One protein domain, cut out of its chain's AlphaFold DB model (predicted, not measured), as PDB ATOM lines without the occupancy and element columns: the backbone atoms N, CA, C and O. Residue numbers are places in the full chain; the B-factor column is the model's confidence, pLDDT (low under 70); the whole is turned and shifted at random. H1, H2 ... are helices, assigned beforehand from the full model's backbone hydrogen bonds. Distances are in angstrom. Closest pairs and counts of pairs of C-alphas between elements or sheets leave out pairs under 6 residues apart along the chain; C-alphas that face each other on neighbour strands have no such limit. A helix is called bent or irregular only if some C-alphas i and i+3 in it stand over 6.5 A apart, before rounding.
ATOM      1  N   SER A  14     -19.601 -31.497  63.962       70.19
ATOM      2  CA  SER A  14     -19.197 -32.832  63.505       70.19
ATOM      3  C   SER A  14     -19.868 -33.241  62.186       70.19
ATOM      4  O   SER A  14     -19.204 -33.773  61.297       70.19
ATOM      5  N   ARG A  15     -21.176 -32.992  62.025       69.81
ATOM      6  CA  ARG A  15     -21.899 -33.317  60.783       69.81
ATOM      7  C   ARG A  15     -21.513 -32.383  59.644       69.81
ATOM      8  O   ARG A  15     -21.293 -32.853  58.534       69.81
ATOM      9  N   LEU A  16     -21.398 -31.088  59.923       71.06
ATOM     10  CA  LEU A  16     -21.022 -30.087  58.929       71.06
ATOM     11  C   LEU A  16     -19.601 -30.329  58.414       71.06
ATOM     12  O   LEU A  16     -19.374 -30.298  57.211       71.06
ATOM     13  N   PHE A  17     -18.681 -30.686  59.311       73.19
ATOM     14  CA  PHE A  17     -17.323 -31.082  58.958       73.19
ATOM     15  C   PHE A  17     -17.299 -32.332  58.072       73.19
ATOM     16  O   PHE A  17     -16.596 -32.346  57.070       73.19
ATOM     17  N   LYS A  18     -18.109 -33.359  58.370       75.81
ATOM     18  CA  LYS A  18     -18.232 -34.553  57.509       75.81
ATOM     19  C   LYS A  18     -18.773 -34.220  56.116       75.81
ATOM     20  O   LYS A  18     -18.287 -34.778  55.138       75.81
ATOM     21  N   ILE A  19     -19.747 -33.311  56.018       75.50
ATOM     22  CA  ILE A  19     -20.303 -32.859  54.732       75.50
ATOM     23  C   ILE A  19     -19.256 -32.064  53.945       75.50
ATOM     24  O   ILE A  19     -19.043 -32.348  52.771       75.50
ATOM     25  N   LEU A  20     -18.571 -31.114  54.589       76.38
ATOM     26  CA  LEU A  20     -17.496 -30.330  53.974       76.38
ATOM     27  C   LEU A  20     -16.346 -31.222  53.501       76.38
ATOM     28  O   LEU A  20     -15.859 -31.050  52.388       76.38
ATOM     29  N   LEU A  21     -15.952 -32.204  54.312       78.12
ATOM     30  CA  LEU A  21     -14.929 -33.182  53.956       78.12
ATOM     31  C   LEU A  21     -15.374 -34.040  52.764       78.12
ATOM     32  O   LEU A  21     -14.599 -34.235  51.836       78.12
ATOM     33  N   GLY A  22     -16.629 -34.500  52.750       76.69
ATOM     34  CA  GLY A  22     -17.195 -35.228  51.613       76.69
ATOM     35  C   GLY A  22     -17.202 -34.395  50.329       76.69
ATOM     36  O   GLY A  22     -16.804 -34.882  49.274       76.69
ATOM     37  N   LEU A  23     -17.575 -33.117  50.424       76.75
ATOM     38  CA  LEU A  23     -17.588 -32.186  49.296       76.75
ATOM     39  C   LEU A  23     -16.172 -31.914  48.772       76.75
ATOM     40  O   LEU A  23     -15.958 -31.911  47.562       76.75
ATOM     41  N   LEU A  24     -15.199 -31.768  49.672       77.69
ATOM     42  CA  LEU A  24     -13.789 -31.618  49.324       77.69
ATOM     43  C   LEU A  24     -13.255 -32.856  48.588       77.69
ATOM     44  O   LEU A  24     -12.581 -32.717  47.573       77.69
ATOM     45  N   VAL A  25     -13.589 -34.061  49.057       78.94
ATOM     46  CA  VAL A  25     -13.191 -35.316  48.400       78.94
ATOM     47  C   VAL A  25     -13.805 -35.425  47.004       78.94
ATOM     48  O   VAL A  25     -13.090 -35.734  46.055       78.94
ATOM     49  N   ILE A  26     -15.095 -35.111  46.847       79.00
ATOM     50  CA  ILE A  26     -15.762 -35.096  45.534       79.00
ATOM     51  C   ILE A  26     -15.087 -34.089  44.593       79.00
ATOM     52  O   ILE A  26     -14.845 -34.412  43.431       79.00
ATOM     53  N   LEU A  27     -14.742 -32.898  45.090       79.81
ATOM     54  CA  LEU A  27     -14.051 -31.871  44.309       79.81
ATOM     55  C   LEU A  27     -12.672 -32.357  43.839       79.81
ATOM     56  O   LEU A  27     -12.349 -32.237  42.660       79.81
ATOM     57  N   ILE A  28     -11.879 -32.938  44.743       77.12
ATOM     58  CA  ILE A  28     -10.546 -33.473  44.435       77.12
ATOM     59  C   ILE A  28     -10.648 -34.597  43.400       77.12
ATOM     60  O   ILE A  28      -9.913 -34.584  42.415       77.12
ATOM     61  N   ILE A  29     -11.587 -35.530  43.573       80.62
ATOM     62  CA  ILE A  29     -11.830 -36.607  42.605       80.62
ATOM     63  C   ILE A  29     -12.223 -36.024  41.244       80.62
ATOM     64  O   ILE A  29     -11.674 -36.435  40.225       80.62
ATOM     65  N   GLY A  30     -13.117 -35.032  41.214       78.00
ATOM     66  CA  GLY A  30     -13.513 -34.344  39.986       78.00
ATOM     67  C   GLY A  30     -12.328 -33.698  39.266       78.00
ATOM     68  O   GLY A  30     -12.183 -33.863  38.055       78.00
ATOM     69  N   ILE A  31     -11.437 -33.026  40.001       79.19
ATOM     70  CA  ILE A  31     -10.213 -32.424  39.452       79.19
ATOM     71  C   ILE A  31      -9.278 -33.499  38.889       79.19
ATOM     72  O   ILE A  31      -8.785 -33.343  37.776       79.19
ATOM     73  N   ILE A  32      -9.065 -34.601  39.613       79.75
ATOM     74  CA  ILE A  32      -8.201 -35.702  39.167       79.75
ATOM     75  C   ILE A  32      -8.752 -36.342  37.890       79.75
ATOM     76  O   ILE A  32      -8.004 -36.542  36.939       79.75
ATOM     77  N   ILE A  33     -10.057 -36.614  37.830       77.56
ATOM     78  CA  ILE A  33     -10.705 -37.169  36.633       77.56
ATOM     79  C   ILE A  33     -10.581 -36.196  35.457       77.56
ATOM     80  O   ILE A  33     -10.280 -36.617  34.343       77.56
ATOM     81  N   SER A  34     -10.757 -34.897  35.703       69.81
ATOM     82  CA  SER A  34     -10.610 -33.859  34.673       69.81
ATOM     83  C   SER A  34      -9.183 -33.791  34.142       69.81
ATOM     84  O   SER A  34      -8.968 -33.738  32.935       69.81
ATOM     85  N   TYR A  35      -8.203 -33.836  35.042       75.94
ATOM     86  CA  TYR A  35      -6.787 -33.845  34.702       75.94
ATOM     87  C   TYR A  35      -6.409 -35.090  33.894       75.94
ATOM     88  O   TYR A  35      -5.763 -34.967  32.854       75.94
ATOM     89  N   LEU A  36      -6.858 -36.273  34.326       75.94
ATOM     90  CA  LEU A  36      -6.645 -37.538  33.621       75.94
ATOM     91  C   LEU A  36      -7.305 -37.538  32.241       75.94
ATOM     92  O   LEU A  36      -6.696 -37.998  31.284       75.94
ATOM     93  N   ALA A  37      -8.509 -36.979  32.104       67.81
ATOM     94  CA  ALA A  37      -9.175 -36.861  30.809       67.81
ATOM     95  C   ALA A  37      -8.372 -35.994  29.824       67.81
ATOM     96  O   ALA A  37      -8.231 -36.359  28.661       67.81
ATOM     97  N   VAL A  38      -7.799 -34.880  30.291       68.94
ATOM     98  CA  VAL A  38      -6.982 -33.981  29.456       68.94
ATOM     99  C   VAL A  38      -5.625 -34.597  29.103       68.94
ATOM    100  O   VAL A  38      -5.145 -34.418  27.988       68.94
ATOM    101  N   THR A  39      -5.001 -35.329  30.030       71.19
ATOM    102  CA  THR A  39      -3.661 -35.909  29.827       71.19
ATOM    103  C   THR A  39      -3.669 -37.236  29.071       71.19
ATOM    104  O   THR A  39      -2.763 -37.473  28.277       71.19
ATOM    105  N   LEU A  40      -4.673 -38.096  29.278       67.50
ATOM    106  CA  LEU A  40      -4.749 -39.427  28.658       67.50
ATOM    107  C   LEU A  40      -5.443 -39.438  27.291       67.50
ATOM    108  O   LEU A  40      -5.335 -40.433  26.578       67.50
ATOM    109  N   MET A  41      -6.117 -38.354  26.891       61.09
ATOM    110  CA  MET A  41      -6.692 -38.211  25.546       61.09
ATOM    111  C   MET A  41      -6.027 -37.078  24.740       61.09
ATOM    112  O   MET A  41      -6.700 -36.118  24.345       61.09
ATOM    113  N   PRO A  42      -4.714 -37.159  24.444       52.78
ATOM    114  CA  PRO A  42      -4.064 -36.201  23.565       52.78
ATOM    115  C   PRO A  42      -4.500 -36.485  22.121       52.78
ATOM    116  O   PRO A  42      -4.038 -37.431  21.492       52.78
ATOM    117  N   GLY A  43      -5.424 -35.684  21.588       58.16
ATOM    118  CA  GLY A  43      -5.785 -35.718  20.162       58.16
ATOM    119  C   GLY A  43      -7.277 -35.811  19.850       58.16
ATOM    120  O   GLY A  43      -7.676 -35.520  18.722       58.16
ATOM    121  N   THR A  44      -8.141 -36.125  20.819       57.12
ATOM    122  CA  THR A  44      -9.583 -35.913  20.629       57.12
ATOM    123  C   THR A  44      -9.858 -34.419  20.702       57.12
ATOM    124  O   THR A  44      -9.460 -33.781  21.675       57.12
ATOM    125  N   LYS A  45     -10.545 -33.845  19.701       64.19
ATOM    126  CA  LYS A  45     -11.058 -32.469  19.781       64.19
ATOM    127  C   LYS A  45     -11.791 -32.337  21.116       64.19
ATOM    128  O   LYS A  45     -12.866 -32.914  21.263       64.19
ATOM    129  N   LEU A  46     -11.209 -31.622  22.081       60.47
ATOM    130  CA  LEU A  46     -11.753 -31.473  23.437       60.47
ATOM    131  C   LEU A  46     -13.221 -31.041  23.400       60.47
ATOM    132  O   LEU A  46     -14.013 -31.520  24.197       60.47
ATOM    133  N   GLN A  47     -13.609 -30.242  22.400       61.03
ATOM    134  CA  GLN A  47     -15.000 -29.882  22.113       61.03
ATOM    135  C   GLN A  47     -15.929 -31.079  21.849       61.03
ATOM    136  O   GLN A  47     -17.075 -31.068  22.290       61.03
ATOM    137  N   HIS A  48     -15.476 -32.108  21.130       67.44
ATOM    138  CA  HIS A  48     -16.286 -33.291  20.837       67.44
ATOM    139  C   HIS A  48     -16.458 -34.170  22.079       67.44
ATOM    140  O   HIS A  48     -17.575 -34.577  22.396       67.44
ATOM    141  N   TRP A  49     -15.376 -34.373  22.837       66.75
ATOM    142  CA  TRP A  49     -15.428 -35.087  24.112       66.75
ATOM    143  C   TRP A  49     -16.285 -34.346  25.147       66.75
ATOM    144  O   TRP A  49     -17.099 -34.972  25.827       66.75
ATOM    145  N   PHE A  50     -16.187 -33.014  25.210       67.38
ATOM    146  CA  PHE A  50     -17.063 -32.185  26.040       67.38
ATOM    147  C   PHE A  50     -18.519 -32.290  25.601       67.38
ATOM    148  O   PHE A  50     -19.371 -32.468  26.459       67.38
ATOM    149  N   LYS A  51     -18.830 -32.259  24.297       67.38
ATOM    150  CA  LYS A  51     -20.205 -32.492  23.817       67.38
ATOM    151  C   LYS A  51     -20.748 -33.849  24.264       67.38
ATOM    152  O   LYS A  51     -21.919 -33.946  24.615       67.38
ATOM    153  N   GLN A  52     -19.906 -34.879  24.290       71.12
ATOM    154  CA  GLN A  52     -20.314 -36.234  24.659       71.12
ATOM    155  C   GLN A  52     -20.431 -36.440  26.178       71.12
ATOM    156  O   GLN A  52     -21.288 -37.196  26.631       71.12
ATOM    157  N   THR A  53     -19.611 -35.751  26.975       68.81
ATOM    158  CA  THR A  53     -19.618 -35.841  28.448       68.81
ATOM    159  C   THR A  53     -20.344 -34.687  29.141       68.81
ATOM    160  O   THR A  53     -20.457 -34.687  30.369       68.81
ATOM    161  N   TRP A  54     -20.900 -33.736  28.384       71.31
ATOM    162  CA  TRP A  54     -21.592 -32.556  28.909       71.31
ATOM    163  C   TRP A  54     -22.713 -32.929  29.881       71.31
ATOM    164  O   TRP A  54     -22.830 -32.307  30.932       71.31
ATOM    165  N   PHE A  55     -23.470 -33.994  29.598       68.25
ATOM    166  CA  PHE A  55     -24.537 -34.457  30.486       68.25
ATOM    167  C   PHE A  55     -24.014 -34.923  31.854       68.25
ATOM    168  O   PHE A  55     -24.604 -34.594  32.880       68.25
ATOM    169  N   TYR A  56     -22.881 -35.633  31.898       71.12
ATOM    170  CA  TYR A  56     -22.258 -36.056  33.159       71.12
ATOM    171  C   TYR A  56     -21.759 -34.856  33.966       71.12
ATOM    172  O   TYR A  56     -21.935 -34.802  35.183       71.12
ATOM    173  N   TRP A  57     -21.186 -33.867  33.282       70.25
ATOM    174  CA  TRP A  57     -20.750 -32.617  33.894       70.25
ATOM    175  C   TRP A  57     -21.916 -31.777  34.414       70.25
ATOM    176  O   TRP A  57     -21.841 -31.254  35.526       70.25
ATOM    177  N   PHE A  58     -23.004 -31.689  33.654       73.31
ATOM    178  CA  PHE A  58     -24.243 -31.028  34.053       73.31
ATOM    179  C   PHE A  58     -24.856 -31.706  35.284       73.31
ATOM    180  O   PHE A  58     -25.129 -31.050  36.288       73.31
ATOM    181  N   LEU A  59     -24.975 -33.037  35.267       74.56
ATOM    182  CA  LEU A  59     -25.519 -33.806  36.384       74.56
ATOM    183  C   LEU A  59     -24.652 -33.682  37.648       74.56
ATOM    184  O   LEU A  59     -25.182 -33.535  38.749       74.56
ATOM    185  N   GLY A  60     -23.324 -33.668  37.494       74.62
ATOM    186  CA  GLY A  60     -22.384 -33.424  38.590       74.62
ATOM    187  C   GLY A  60     -22.564 -32.045  39.233       74.62
ATOM    188  O   GLY A  60     -22.586 -31.939  40.460       74.62
ATOM    189  N   ARG A  61     -22.767 -30.993  38.425       74.50
ATOM    190  CA  ARG A  61     -23.064 -29.635  38.919       74.50
ATOM    191  C   ARG A  61     -24.409 -29.568  39.635       74.50
ATOM    192  O   ARG A  61     -24.486 -28.986  40.711       74.50
ATOM    193  N   LEU A  62     -25.433 -30.217  39.089       76.75
ATOM    194  CA  LEU A  62     -26.772 -30.280  39.683       76.75
ATOM    195  C   LEU A  62     -26.732 -30.952  41.063       76.75
ATOM    196  O   LEU A  62     -27.293 -30.438  42.030       76.75
ATOM    197  N   CYS A  63     -25.971 -32.041  41.179       74.25
ATOM    198  CA  CYS A  63     -25.730 -32.721  42.447       74.25
ATOM    199  C   CYS A  63     -25.001 -31.804  43.450       74.25
ATOM    200  O   CYS A  63     -25.420 -31.681  44.601       74.25
ATOM    201  N   LEU A  64     -23.970 -31.075  43.002       77.12
ATOM    202  CA  LEU A  64     -23.270 -30.066  43.807       77.12
ATOM    203  C   LEU A  64     -24.203 -28.951  44.296       77.12
ATOM    204  O   LEU A  64     -24.147 -28.585  45.469       77.12
ATOM    205  N   TYR A  65     -25.091 -28.439  43.442       78.38
ATOM    206  CA  TYR A  65     -26.065 -27.415  43.824       78.38
ATOM    207  C   TYR A  65     -27.061 -27.926  44.864       78.38
ATOM    208  O   TYR A  65     -27.350 -27.204  45.816       78.38
ATOM    209  N   CYS A  66     -27.523 -29.176  44.759       76.44
ATOM    210  CA  CYS A  66     -28.335 -29.798  45.805       76.44
ATOM    211  C   CYS A  66     -27.582 -29.864  47.138       76.44
ATOM    212  O   CYS A  66     -28.140 -29.500  48.175       76.44
ATOM    213  N   VAL A  67     -26.304 -30.256  47.130       76.44
ATOM    214  CA  VAL A  67     -25.496 -30.289  48.356       76.44
ATOM    215  C   VAL A  67     -25.326 -28.882  48.936       76.44
ATOM    216  O   VAL A  67     -25.577 -28.685  50.125       76.44
ATOM    217  N   ILE A  68     -25.000 -27.882  48.114       78.81
ATOM    218  CA  ILE A  68     -24.890 -26.481  48.546       78.81
ATOM    219  C   ILE A  68     -26.224 -25.987  49.125       78.81
ATOM    220  O   ILE A  68     -26.232 -25.395  50.200       78.81
ATOM    221  N   ALA A  69     -27.357 -26.284  48.487       77.75
ATOM    222  CA  ALA A  69     -28.680 -25.913  48.983       77.75
ATOM    223  C   ALA A  69     -28.994 -26.566  50.339       77.75
ATOM    224  O   ALA A  69     -29.480 -25.891  51.247       77.75
ATOM    225  N   THR A  70     -28.665 -27.851  50.523       76.75
ATOM    226  CA  THR A  70     -28.827 -28.518  51.828       76.75
ATOM    227  C   THR A  70     -27.920 -27.920  52.898       76.75
ATOM    228  O   THR A  70     -28.357 -27.757  54.037       76.75
ATOM    229  N   LEU A  71     -26.692 -27.535  52.539       75.38
ATOM    230  CA  LEU A  71     -25.744 -26.903  53.449       75.38
ATOM    231  C   LEU A  71     -26.222 -25.509  53.858       75.38
ATOM    232  O   LEU A  71     -26.231 -25.184  55.040       75.38
ATOM    233  N   ILE A  72     -26.688 -24.712  52.899       78.12
ATOM    234  CA  ILE A  72     -27.268 -23.395  53.152       78.12
ATOM    235  C   ILE A  72     -28.519 -23.516  54.022       78.12
ATOM    236  O   ILE A  72     -28.657 -22.756  54.972       78.12
ATOM    237  N   ASN A  73     -29.402 -24.483  53.763       76.88
ATOM    238  CA  ASN A  73     -30.585 -24.713  54.594       76.88
ATOM    239  C   ASN A  73     -30.196 -25.143  56.020       76.88
ATOM    240  O   ASN A  73     -30.770 -24.675  57.005       76.88
ATOM    241  N   ALA A  74     -29.168 -25.988  56.147       75.31
ATOM    242  CA  ALA A  74     -28.612 -26.363  57.437       75.31
ATOM    243  C   ALA A  74     -28.038 -25.148  58.175       75.31
ATOM    244  O   ALA A  74     -28.314 -25.013  59.359       75.31
ATOM    245  N   ILE A  75     -27.310 -24.251  57.503       74.31
ATOM    246  CA  ILE A  75     -26.764 -23.018  58.096       74.31
ATOM    247  C   ILE A  75     -27.885 -22.036  58.451       74.31
ATOM    248  O   ILE A  75     -27.884 -21.508  59.559       74.31
ATOM    249  N   HIS A  76     -28.877 -21.847  57.574       75.50
ATOM    250  CA  HIS A  76     -30.023 -20.959  57.798       75.50
ATOM    251  C   HIS A  76     -30.795 -21.329  59.073       75.50
ATOM    252  O   HIS A  76     -31.375 -20.469  59.735       75.50
ATOM    253  N   ARG A  77     -30.795 -22.612  59.453       73.00
ATOM    254  CA  ARG A  77     -31.406 -23.080  60.702       73.00
ATOM    255  C   ARG A  77     -30.713 -22.541  61.962       73.00
ATOM    256  O   ARG A  77     -31.373 -22.441  62.992       73.00
ATOM    257  N   TYR A  78     -29.422 -22.212  61.899       68.94
ATOM    258  CA  TYR A  78     -28.641 -21.704  63.038       68.94
ATOM    259  C   TYR A  78     -28.352 -20.206  62.942       68.94
ATOM    260  O   TYR A  78     -28.270 -19.540  63.970       68.94
ATOM    261  N   THR A  79     -28.251 -19.670  61.726       70.38
ATOM    262  CA  THR A  79     -28.008 -18.250  61.478       70.38
ATOM    263  C   THR A  79     -28.963 -17.789  60.381       70.38
ATOM    264  O   THR A  79     -28.824 -18.250  59.248       70.38
ATOM    265  N   PRO A  80     -29.942 -16.912  60.667       74.44
ATOM    266  CA  PRO A  80     -30.867 -16.443  59.642       74.44
ATOM    267  C   PRO A  80     -30.084 -15.682  58.569       74.44
ATOM    268  O   PRO A  80     -29.547 -14.601  58.812       74.44
ATOM    269  N   LEU A  81     -29.983 -16.280  57.385       72.06
ATOM    270  CA  LEU A  81     -29.303 -15.685  56.243       72.06
ATOM    271  C   LEU A  81     -30.257 -14.713  55.539       72.06
ATOM    272  O   LEU A  81     -31.435 -15.034  55.349       72.06
ATOM    273  N   PRO A  82     -29.782 -13.535  55.104       76.62
ATOM    274  CA  PRO A  82     -30.615 -12.624  54.340       76.62
ATOM    275  C   PRO A  82     -31.015 -13.277  53.011       76.62
ATOM    276  O   PRO A  82     -30.169 -13.772  52.264       76.62
ATOM    277  N   ARG A  83     -32.316 -13.243  52.685       75.06
ATOM    278  CA  ARG A  83     -32.886 -13.808  51.439       75.06
ATOM    279  C   ARG A  83     -32.208 -13.276  50.171       75.06
ATOM    280  O   ARG A  83     -32.168 -13.962  49.157       75.06
ATOM    281  N   LEU A  84     -31.644 -12.074  50.251       72.69
ATOM    282  CA  LEU A  84     -30.874 -11.444  49.183       72.69
ATOM    283  C   LEU A  84     -29.610 -12.256  48.839       72.69
ATOM    284  O   LEU A  84     -29.296 -12.433  47.669       72.69
ATOM    285  N   PHE A  85     -28.945 -12.839  49.840       72.25
ATOM    286  CA  PHE A  85     -27.752 -13.671  49.655       72.25
ATOM    287  C   PHE A  85     -28.088 -15.023  49.013       72.25
ATOM    288  O   PHE A  85     -27.389 -15.483  48.115       72.25
ATOM    289  N   LEU A  86     -29.209 -15.626  49.422       75.62
ATOM    290  CA  LEU A  86     -29.777 -16.820  48.786       75.62
ATOM    291  C   LEU A  86     -30.106 -16.576  47.305       75.62
ATOM    292  O   LEU A  86     -29.756 -17.388  46.452       75.62
ATOM    293  N   SER A  87     -30.747 -15.441  47.015       72.56
ATOM    294  CA  SER A  87     -31.085 -15.009  45.656       72.56
ATOM    295  C   SER A  87     -29.834 -14.792  44.800       72.56
ATOM    296  O   SER A  87     -29.760 -15.312  43.692       72.56
ATOM    297  N   LEU A  88     -28.814 -14.110  45.334       73.81
ATOM    298  CA  LEU A  88     -27.532 -13.901  44.658       73.81
ATOM    299  C   LEU A  88     -26.863 -15.221  44.272       73.81
ATOM    300  O   LEU A  88     -26.491 -15.392  43.116       73.81
ATOM    301  N   ILE A  89     -26.775 -16.177  45.204       77.50
ATOM    302  CA  ILE A  89     -26.203 -17.504  44.929       77.50
ATOM    303  C   ILE A  89     -26.990 -18.215  43.821       77.50
ATOM    304  O   ILE A  89     -26.390 -18.747  42.888       77.50
ATOM    305  N   ALA A  90     -28.324 -18.199  43.892       76.62
ATOM    306  CA  ALA A  90     -29.174 -18.824  42.885       76.62
ATOM    307  C   ALA A  90     -29.010 -18.175  41.500       76.62
ATOM    308  O   ALA A  90     -28.863 -18.886  40.509       76.62
ATOM    309  N   ILE A  91     -28.976 -16.841  41.429       75.75
ATOM    310  CA  ILE A  91     -28.771 -16.088  40.184       75.75
ATOM    311  C   ILE A  91     -27.395 -16.390  39.596       75.75
ATOM    312  O   ILE A  91     -27.302 -16.655  38.403       75.75
ATOM    313  N   THR A  92     -26.332 -16.399  40.404       76.44
ATOM    314  CA  THR A  92     -24.978 -16.721  39.931       76.44
ATOM    315  C   THR A  92     -24.908 -18.131  39.347       76.44
ATOM    316  O   THR A  92     -24.333 -18.313  38.276       76.44
ATOM    317  N   ILE A  93     -25.527 -19.112  40.009       78.69
ATOM    318  CA  ILE A  93     -25.631 -20.487  39.502       78.69
ATOM    319  C   ILE A  93     -26.372 -20.517  38.162       78.69
ATOM    320  O   ILE A  93     -25.888 -21.119  37.206       78.69
ATOM    321  N   LEU A  94     -27.514 -19.832  38.079       78.56
ATOM    322  CA  LEU A  94     -28.329 -19.780  36.869       78.56
ATOM    323  C   LEU A  94     -27.580 -19.119  35.704       78.56
ATOM    324  O   LEU A  94     -27.657 -19.593  34.575       78.56
ATOM    325  N   LEU A  95     -26.826 -18.050  35.979       78.38
ATOM    326  CA  LEU A  95     -26.038 -17.327  34.983       78.38
ATOM    327  C   LEU A  95     -24.891 -18.191  34.446       78.38
ATOM    328  O   LEU A  95     -24.668 -18.229  33.241       78.38
ATOM    329  N   LEU A  96     -24.195 -18.910  35.331       75.75
ATOM    330  CA  LEU A  96     -23.149 -19.870  34.967       75.75
ATOM    331  C   LEU A  96     -23.698 -21.005  34.099       75.75
ATOM    332  O   LEU A  96     -23.058 -21.375  33.117       75.75
ATOM    333  N   GLU A  97     -24.877 -21.536  34.429       75.06
ATOM    334  CA  GLU A  97     -25.550 -22.542  33.600       75.06
ATOM    335  C   GLU A  97     -25.974 -21.979  32.242       75.06
ATOM    336  O   GLU A  97     -25.674 -22.576  31.213       75.06
ATOM    337  N   ALA A  98     -26.586 -20.793  32.209       75.62
ATOM    338  CA  ALA A  98     -26.978 -20.142  30.963       75.62
ATOM    339  C   ALA A  98     -25.771 -19.893  30.042       75.62
ATOM    340  O   ALA A  98     -25.846 -20.157  28.844       75.62
ATOM    341  N   LEU A  99     -24.638 -19.453  30.599       76.00
ATOM    342  CA  LEU A  99     -23.398 -19.248  29.848       76.00
ATOM    343  C   LEU A  99     -22.809 -20.574  29.342       76.00
ATOM    344  O   LEU A  99     -22.318 -20.654  28.220       76.00
ATOM    345  N   ASN A 100     -22.882 -21.626  30.158       73.12
ATOM    346  CA  ASN A 100     -22.407 -22.963  29.814       73.12
ATOM    347  C   ASN A 100     -23.266 -23.621  28.721       73.12
ATOM    348  O   ASN A 100     -22.728 -24.270  27.829       73.12
ATOM    349  N   LEU A 101     -24.585 -23.422  28.761       73.12
ATOM    350  CA  LEU A 101     -25.513 -23.824  27.705       73.12
ATOM    351  C   LEU A 101     -25.250 -23.047  26.415       73.12
ATOM    352  O   LEU A 101     -25.207 -23.648  25.345       73.12
ATOM    353  N   LEU A 102     -25.014 -21.736  26.514       75.31
ATOM    354  CA  LEU A 102     -24.673 -20.901  25.365       75.31
ATOM    355  C   LEU A 102     -23.373 -21.370  24.694       75.31
ATOM    356  O   LEU A 102     -23.320 -21.456  23.474       75.31
ATOM    357  N   TYR A 103     -22.363 -21.744  25.484       67.75
ATOM    358  CA  TYR A 103     -21.104 -22.306  24.984       67.75
ATOM    359  C   TYR A 103     -21.262 -23.695  24.338       67.75
ATOM    360  O   TYR A 103     -20.426 -24.109  23.543       67.75
ATOM    361  N   LEU A 104     -22.310 -24.444  24.692       64.88
ATOM    362  CA  LEU A 104     -22.608 -25.741  24.080       64.88
ATOM    363  C   LEU A 104     -23.397 -25.603  22.766       64.88
ATOM    364  O   LEU A 104     -23.254 -26.437  21.866       64.88
ATOM    365  N   LEU A 105     -24.273 -24.594  22.703       62.28
ATOM    366  CA  LEU A 105     -25.164 -24.302  21.577       62.28
ATOM    367  C   LEU A 105     -24.487 -23.484  20.465       62.28
ATOM    368  O   LEU A 105     -24.886 -23.638  19.311       62.28
ATOM    369  N   GLY A 106     -23.507 -22.638  20.801       50.34
ATOM    370  CA  GLY A 106     -22.671 -21.876  19.859       50.34
ATOM    371  C   GLY A 106     -21.436 -22.637  19.396       50.34
ATOM    372  O   GLY A 106     -21.046 -22.438  18.226       50.34
TER     373      GLY A 106
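This is residues 14 to 106 of the 106 residues of an uncharacterized protein of Pasteurella testudinis DSM 23072 (UniProt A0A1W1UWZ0). Three long helices stand side by side in a flat, loosely spaced row, H1, H2, H3, with the chain folding back at each end and H2 in the middle. The printed part has 93 residues, three named helices, no named strand, and is all helix. It is loose, with a radius of gyration of the C-alphas of 16.4 A, and spans 50 by 31 by 14 A.

H1, residues 14 to 40, begins at C-alpha 14 (-19.197, -32.832, 63.505) and measures 38.3 A. H2, residues 46 to 76, measures 40.3 A; it is irregular, with C-alphas 52 and 55 7.4 A apart, and has a kink of 60 degrees near residue 53. H3, residues 83 to 105, measures 32.6 A and ends at C-alpha 105 (-25.164, -24.302, 21.577).

H1 and H2 are close but not clearly touching; their closest C-alphas, of Leu 16 and Leu 71, are 7.9 A apart. They run opposite ways at a shallow tilt of 9 degrees. H2 and H3 are likewise close but not clearly touching, Lys 51 and Leu 104 having the closest C-alphas at 7.2 A, and run opposite ways at a shallow tilt of 7 degrees. H1 and H3 are apart. Every O i to N i+4 pair is within hydrogen-bond range in H1 and H3, and 25 of 27 in H2.

The C-alphas of Gly 43 and Pro 80, the two farthest apart, are 50.6 A apart. The printed part has no cut; the link H1 to H2 is tight, H2 to H3 short. Mean pLDDT of the printed part is 72.8, with 23 residues under 70, among them 40 to 51 and 103 to 106.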